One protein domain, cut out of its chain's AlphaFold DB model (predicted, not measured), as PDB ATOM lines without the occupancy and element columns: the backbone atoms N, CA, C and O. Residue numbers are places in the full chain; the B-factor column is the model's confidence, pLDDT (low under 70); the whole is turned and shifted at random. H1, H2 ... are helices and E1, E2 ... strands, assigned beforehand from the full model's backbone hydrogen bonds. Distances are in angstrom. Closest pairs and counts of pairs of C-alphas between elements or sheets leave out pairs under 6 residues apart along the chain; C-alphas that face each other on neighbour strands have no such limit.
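This is residues 2 to 51 of the 269 residues of the protein "ABC-type cobalt transport system, CbiQ permease component" of Pyrococcus yayanosii (strain CH1 / JCM 16557) (UniProt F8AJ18). A small head, made of the two-strand hairpin E1 and E2 and the short helix H1, sits at one end of one long helix, H2, with H1 side by side with the part of H2 nearest the hairpin. The rest of the long helix sticks out from the head as a bare arm, residues 38 to 51, of which 38 to 50 belong to H2, and this arm makes much of the length. The 50 printed residues hold two named helices and two named strands in the order H1, E1, E2, H2; the class is mixed, helices and strands, and the sheet, of order E1 - E2, is antiparallel. The whole is only just extended, close to loose, with a radius of gyration of the C-alphas of 14.8 A, and the C-alphas span 47 by 16 by 12 A, a rod.

Strand E1 is residues 13 to 17, 10.4 A from first to last C-alpha, and begins with C-alpha 13 at (4.382, 43.489, 7.861). Strand E2 is residues 20 to 23 and is 9.4 A long. Helix H2 follows at once with residues 24 to 50, 38.5 A from C-alpha 24 at (-1.071, 39.846, 7.719) to C-alpha 50 at (-22.431, 12.549, 24.415). Helix H1, before the strands, is residues 2 to 8, 11.3 A long, with C-alpha 2 at (2.728, 28.089, 20.583).

E1 and E2 form a hairpin of antiparallel neighbour strands, with 154 degrees between their directions. N 14 and O 22 are within hydrogen-bond range at 2.8 A, and so are N 22 and O 15, also at 2.8 A. The closest C-alphas of H1 and E2 are those of Phe 8 and Ile 22, 5.2 A apart. The closest C-alphas of E1 and H2 are those of Ile 14 and His 24, 6.5 A apart. H1 and H2 touch, H2 with residues 25 to 34 alone, and their closest C-alphas, those of Leu 7 and Gly 26, are 4.1 A apart. The two helices stand at a shallow tilt of 20 degrees and run opposite ways. In H2 every O i to N i+4 pair is within hydrogen-bond range; in H1 0 of 3 such pairs are, while 4 of 4 O i to N i+3 pairs are.

The two C-alphas farthest apart are those of Pro 18 and Val 51, at 47.3 A. Without the stretch that stands free, the body has 36 residues, spans 27 by 17 by 12 A and has a radius of gyration of 9.2 A. The printed part has no cut, and the links H1 to E1, E1 to E2 and E2 to H2 are tight. The mean pLDDT of the printed part is 87.6, and no printed residue is under 70.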
ATOM      1  N   VAL A   2       2.543  28.531  21.989       73.50
ATOM      2  CA  VAL A   2       2.728  28.089  20.583       73.50
ATOM      3  C   VAL A   2       1.921  28.912  19.565       73.50
ATOM      4  O   VAL A   2       2.451  29.275  18.522       73.50
ATOM      5  N   PHE A   3       0.674  29.287  19.878       77.81
ATOM      6  CA  PHE A   3      -0.155  30.101  18.975       77.81
ATOM      7  C   PHE A   3       0.468  31.471  18.682       77.81
ATOM      8  O   PHE A   3       0.534  31.880  17.529       77.81
ATOM      9  N   SER A   4       0.998  32.154  19.700       78.25
ATOM     10  CA  SER A   4       1.568  33.501  19.574       78.25
ATOM     11  C   SER A   4       2.785  33.571  18.645       78.25
ATOM     12  O   SER A   4       3.026  34.618  18.060       78.25
ATOM     13  N   LEU A   5       3.514  32.465  18.451       81.00
ATOM     14  CA  LEU A   5       4.644  32.404  17.514       81.00
ATOM     15  C   LEU A   5       4.198  32.535  16.052       81.00
ATOM     16  O   LEU A   5       4.952  33.026  15.219       81.00
ATOM     17  N   THR A   6       2.957  32.158  15.740       83.31
ATOM     18  CA  THR A   6       2.431  32.242  14.369       83.31
ATOM     19  C   THR A   6       2.129  33.667  13.920       83.31
ATOM     20  O   THR A   6       2.054  33.908  12.721       83.31
ATOM     21  N   LEU A   7       2.053  34.629  14.850       82.38
ATOM     22  CA  LEU A   7       1.938  36.055  14.523       82.38
ATOM     23  C   LEU A   7       3.179  36.596  13.796       82.38
ATOM     24  O   LEU A   7       3.056  37.564  13.048       82.38
ATOM     25  N   PHE A   8       4.334  35.950  13.974       83.81
ATOM     26  CA  PHE A   8       5.623  36.335  13.389       83.81
ATOM     27  C   PHE A   8       5.972  35.549  12.113       83.81
ATOM     28  O   PHE A   8       7.132  35.500  11.706       83.81
ATOM     29  N   ASN A   9       4.989  34.897  11.484       83.50
ATOM     30  CA  ASN A   9       5.201  34.183  10.223       83.50
ATOM     31  C   ASN A   9       5.637  35.178   9.122       83.50
ATOM     32  O   ASN A   9       5.029  36.247   9.032       83.50
ATOM     33  N   PRO A  10       6.650  34.889   8.280       78.12
ATOM     34  CA  PRO A  10       7.064  35.795   7.206       78.12
ATOM     35  C   PRO A  10       5.903  36.149   6.269       78.12
ATOM     36  O   PRO A  10       5.083  35.300   5.918       78.12
ATOM     37  N   GLY A  11       5.830  37.420   5.877       81.81
ATOM     38  CA  GLY A  11       4.685  37.973   5.160       81.81
ATOM     39  C   GLY A  11       4.719  39.499   5.098       81.81
ATOM     40  O   GLY A  11       5.739  40.119   5.407       81.81
ATOM     41  N   ARG A  12       3.603  40.118   4.708       83.88
ATOM     42  CA  ARG A  12       3.470  41.578   4.633       83.88
ATOM     43  C   ARG A  12       3.369  42.164   6.048       83.88
ATOM     44  O   ARG A  12       2.392  41.856   6.741       83.88
ATOM     45  N   PRO A  13       4.347  42.975   6.497       82.62
ATOM     46  CA  PRO A  13       4.382  43.489   7.861       82.62
ATOM     47  C   PRO A  13       3.295  44.544   8.081       82.62
ATOM     48  O   PRO A  13       3.104  45.433   7.254       82.62
ATOM     49  N   ILE A  14       2.601  44.439   9.213       84.44
ATOM     50  CA  ILE A  14       1.603  45.410   9.680       84.44
ATOM     51  C   ILE A  14       2.217  46.302  10.758       84.44
ATOM     52  O   ILE A  14       2.116  47.523  10.695       84.44
ATOM     53  N   VAL A  15       2.841  45.681  11.766       86.88
ATOM     54  CA  VAL A  15       3.388  46.358  12.948       86.88
ATOM     55  C   VAL A  15       4.711  45.708  13.326       86.88
ATOM     56  O   VAL A  15       4.796  44.486  13.446       86.88
ATOM     57  N   ASN A  16       5.737  46.524  13.561       82.31
ATOM     58  CA  ASN A  16       7.024  46.054  14.061       82.31
ATOM     59  C   ASN A  16       7.032  46.089  15.589       82.31
ATOM     60  O   ASN A  16       6.765  47.123  16.198       82.31
ATOM     61  N   THR A  17       7.347  44.954  16.206       83.19
ATOM     62  CA  THR A  17       7.497  44.828  17.660       83.19
ATOM     63  C   THR A  17       8.927  44.387  17.986       83.19
ATOM     64  O   THR A  17       9.583  43.798  17.123       83.19
ATOM     65  N   PRO A  18       9.433  44.605  19.214       81.00
ATOM     66  CA  PRO A  18      10.788  44.188  19.602       81.00
ATOM     67  C   PRO A  18      11.022  42.665  19.552       81.00
ATOM     68  O   PRO A  18      12.159  42.221  19.650       81.00
ATOM     69  N   LEU A  19       9.963  41.866  19.389       77.81
ATOM     70  CA  LEU A  19      10.014  40.406  19.277       77.81
ATOM     71  C   LEU A  19       9.925  39.907  17.819       77.81
ATOM     72  O   LEU A  19      10.063  38.710  17.583       77.81
ATOM     73  N   GLY A  20       9.700  40.807  16.853       82.62
ATOM     74  CA  GLY A  20       9.555  40.506  15.424       82.62
ATOM     75  C   GLY A  20       8.422  41.300  14.744       82.62
ATOM     76  O   GLY A  20       7.607  41.940  15.422       82.62
ATOM     77  N   PRO A  21       8.343  41.293  13.402       82.62
ATOM     78  CA  PRO A  21       7.247  41.919  12.666       82.62
ATOM     79  C   PRO A  21       5.976  41.060  12.730       82.62
ATOM     80  O   PRO A  21       6.006  39.869  12.425       82.62
ATOM     81  N   ILE A  22       4.844  41.669  13.087       86.44
ATOM     82  CA  ILE A  22       3.525  41.040  12.966       86.44
ATOM     83  C   ILE A  22       3.058  41.205  11.523       86.44
ATOM     84  O   ILE A  22       2.966  42.331  11.028       86.44
ATOM     85  N   THR A  23       2.744  40.100  10.852       91.00
ATOM     86  CA  THR A  23       2.364  40.090   9.430       91.00
ATOM     87  C   THR A  23       0.879  39.788   9.227       91.00
ATOM     88  O   THR A  23       0.231  39.166  10.073       91.00
ATOM     89  N   HIS A  24       0.311  40.196   8.088       87.44
ATOM     90  CA  HIS A  24      -1.071  39.846   7.719       87.44
ATOM     91  C   HIS A  24      -1.286  38.332   7.642       87.44
ATOM     92  O   HIS A  24      -2.302  37.810   8.109       87.44
ATOM     93  N   GLU A  25      -0.316  37.619   7.081       88.38
ATOM     94  CA  GLU A  25      -0.300  36.165   6.984       88.38
ATOM     95  C   GLU A  25      -0.175  35.512   8.369       88.38
ATOM     96  O   GLU A  25      -0.822  34.490   8.632       88.38
ATOM     97  N   GLY A  26       0.589  36.129   9.274       87.00
ATOM     98  CA  GLY A  26       0.736  35.700  10.659       87.00
ATOM     99  C   GLY A  26      -0.554  35.855  11.461       87.00
ATOM    100  O   GLY A  26      -0.985  34.914  12.123       87.00
ATOM    101  N   VAL A  27      -1.249  36.988  11.324       89.12
ATOM    102  CA  VAL A  27      -2.561  37.213  11.963       89.12
ATOM    103  C   VAL A  27      -3.620  36.237  11.437       89.12
ATOM    104  O   VAL A  27      -4.381  35.675  12.226       89.12
ATOM    105  N   ARG A  28      -3.658  35.969  10.124       89.06
ATOM    106  CA  ARG A  28      -4.579  34.971   9.544       89.06
ATOM    107  C   ARG A  28      -4.291  33.563  10.060       89.06
ATOM    108  O   ARG A  28      -5.215  32.866  10.470       89.06
ATOM    109  N   SER A  29      -3.023  33.157  10.071       88.81
ATOM    110  CA  SER A  29      -2.599  31.851  10.592       88.81
ATOM    111  C   SER A  29      -2.923  31.708  12.077       88.81
ATOM    112  O   SER A  29      -3.456  30.680  12.495       88.81
ATOM    113  N   PHE A  30      -2.688  32.766  12.855       91.38
ATOM    114  CA  PHE A  30      -3.033  32.831  14.269       91.38
ATOM    115  C   PHE A  30      -4.535  32.630  14.498       91.38
ATOM    116  O   PHE A  30      -4.923  31.750  15.267       91.38
ATOM    117  N   LEU A  31      -5.385  33.385  13.792       91.81
ATOM    118  CA  LEU A  31      -6.842  33.268  13.903       91.81
ATOM    119  C   LEU A  31      -7.351  31.890  13.461       91.81
ATOM    120  O   LEU A  31      -8.211  31.313  14.125       91.81
ATOM    121  N   LEU A  32      -6.799  31.327  12.382       91.69
ATOM    122  CA  LEU A  32      -7.166  29.992  11.902       91.69
ATOM    123  C   LEU A  32      -6.778  28.891  12.891       91.69
ATOM    124  O   LEU A  32      -7.560  27.968  13.118       91.69
ATOM    125  N   LEU A  33      -5.588  28.969  13.486       92.75
ATOM    126  CA  LEU A  33      -5.148  28.004  14.491       92.75
ATOM    127  C   LEU A  33      -5.960  28.120  15.775       92.75
ATOM    128  O   LEU A  33      -6.339  27.094  16.338       92.75
ATOM    129  N   LEU A  34      -6.265  29.346  16.201       92.00
ATOM    130  CA  LEU A  34      -7.134  29.591  17.343       92.00
ATOM    131  C   LEU A  34      -8.517  28.973  17.091       92.00
ATOM    132  O   LEU A  34      -8.979  28.163  17.891       92.00
ATOM    133  N   GLY A  35      -9.126  29.255  15.935       94.69
ATOM    134  CA  GLY A  35     -10.410  28.676  15.535       94.69
ATOM    135  C   GLY A  35     -10.391  27.145  15.485       94.69
ATOM    136  O   GLY A  35     -11.263  26.501  16.068       94.69
ATOM    137  N   LYS A  36      -9.367  26.539  14.867       94.06
ATOM    138  CA  LYS A  36      -9.193  25.074  14.831       94.06
ATOM    139  C   LYS A  36      -9.051  24.470  16.227       94.06
ATOM    140  O   LYS A  36      -9.635  23.421  16.485       94.06
ATOM    141  N   ALA A  37      -8.295  25.110  17.117       94.31
ATOM    142  CA  ALA A  37      -8.109  24.632  18.481       94.31
ATOM    143  C   ALA A  37      -9.426  24.657  19.270       94.31
ATOM    144  O   ALA A  37      -9.767  23.661  19.908       94.31
ATOM    145  N   PHE A  38     -10.194  25.746  19.162       95.50
ATOM    146  CA  PHE A  38     -11.517  25.849  19.782       95.50
ATOM    147  C   PHE A  38     -12.494  24.808  19.229       95.50
ATOM    148  O   PHE A  38     -13.143  24.116  20.009       95.50
ATOM    149  N   LEU A  39     -12.557  24.644  17.905       96.25
ATOM    150  CA  LEU A  39     -13.430  23.655  17.264       96.25
ATOM    151  C   LEU A  39     -13.048  22.220  17.641       96.25
ATOM    152  O   LEU A  39     -13.920  21.429  17.982       96.25
ATOM    153  N   SER A  40     -11.756  21.886  17.629       96.06
ATOM    154  CA  SER A  40     -11.260  20.550  17.979       96.06
ATOM    155  C   SER A  40     -11.500  20.217  19.454       96.06
ATOM    156  O   SER A  40     -12.030  19.152  19.784       96.06
ATOM    157  N   SER A  41     -11.179  21.149  20.356       95.31
ATOM    158  CA  SER A  41     -11.426  20.977  21.789       95.31
ATOM    159  C   SER A  41     -12.925  20.879  22.085       95.31
ATOM    160  O   SER A  41     -13.340  19.972  22.802       95.31
ATOM    161  N   GLY A  42     -13.742  21.743  21.473       95.56
ATOM    162  CA  GLY A  42     -15.196  21.711  21.606       95.56
ATOM    163  C   GLY A  42     -15.795  20.398  21.104       95.56
ATOM    164  O   GLY A  42     -16.561  19.764  21.826       95.56
ATOM    165  N   ALA A  43     -15.386  19.937  19.920       95.00
ATOM    166  CA  ALA A  43     -15.809  18.647  19.378       95.00
ATOM    167  C   ALA A  43     -15.421  17.491  20.309       95.00
ATOM    168  O   ALA A  43     -16.245  16.622  20.582       95.00
ATOM    169  N   THR A  44     -14.205  17.515  20.862       93.56
ATOM    170  CA  THR A  44     -13.747  16.502  21.825       93.56
ATOM    171  C   THR A  44     -14.635  16.476  23.069       93.56
ATOM    172  O   THR A  44     -15.076  15.408  23.476       93.56
ATOM    173  N   VAL A  45     -14.956  17.637  23.651       93.25
ATOM    174  CA  VAL A  45     -15.833  17.728  24.834       93.25
ATOM    175  C   VAL A  45     -17.238  17.213  24.526       93.25
ATOM    176  O   VAL A  45     -17.786  16.433  25.304       93.25
ATOM    177  N   VAL A  46     -17.812  17.611  23.387       93.88
ATOM    178  CA  VAL A  46     -19.144  17.157  22.963       93.88
ATOM    179  C   VAL A  46     -19.158  15.644  22.772       93.88
ATOM    180  O   VAL A  46     -20.063  14.987  23.281       93.88
ATOM    181  N   ILE A  47     -18.150  15.077  22.103       90.56
ATOM    182  CA  ILE A  47     -18.045  13.630  21.885       90.56
ATOM    183  C   ILE A  47     -17.895  12.893  23.216       90.56
ATOM    184  O   ILE A  47     -18.642  11.955  23.462       90.56
ATOM    185  N   VAL A  48     -16.989  13.329  24.094       87.44
ATOM    186  CA  VAL A  48     -16.742  12.667  25.388       87.44
ATOM    187  C   VAL A  48     -17.979  12.695  26.288       87.44
ATOM    188  O   VAL A  48     -18.229  11.733  27.007       87.44
ATOM    189  N   ASN A  49     -18.762  13.775  26.252       88.62
ATOM    190  CA  ASN A  49     -19.971  13.892  27.066       88.62
ATOM    191  C   ASN A  49     -21.175  13.157  26.446       88.62
ATOM    192  O   ASN A  49     -22.003  12.600  27.159       88.62
ATOM    193  N   SER A  50     -21.273  13.131  25.114       89.69
ATOM    194  CA  SER A  50     -22.431  12.549  24.415       89.69
ATOM    195  C   SER A  50     -22.278  11.051  24.141       89.69
ATOM    196  O   SER A  50     -23.270  10.324  24.093       89.69
ATOM    197  N   VAL A  51     -21.049  10.572  23.928       86.31
ATOM    198  CA  VAL A  51     -20.750   9.174  23.609       86.31
ATOM    199  C   VAL A  51     -20.267   8.473  24.872       86.31
ATOM    200  O   VAL A  51     -19.145   8.669  25.328       86.31
TER     201      VAL A  51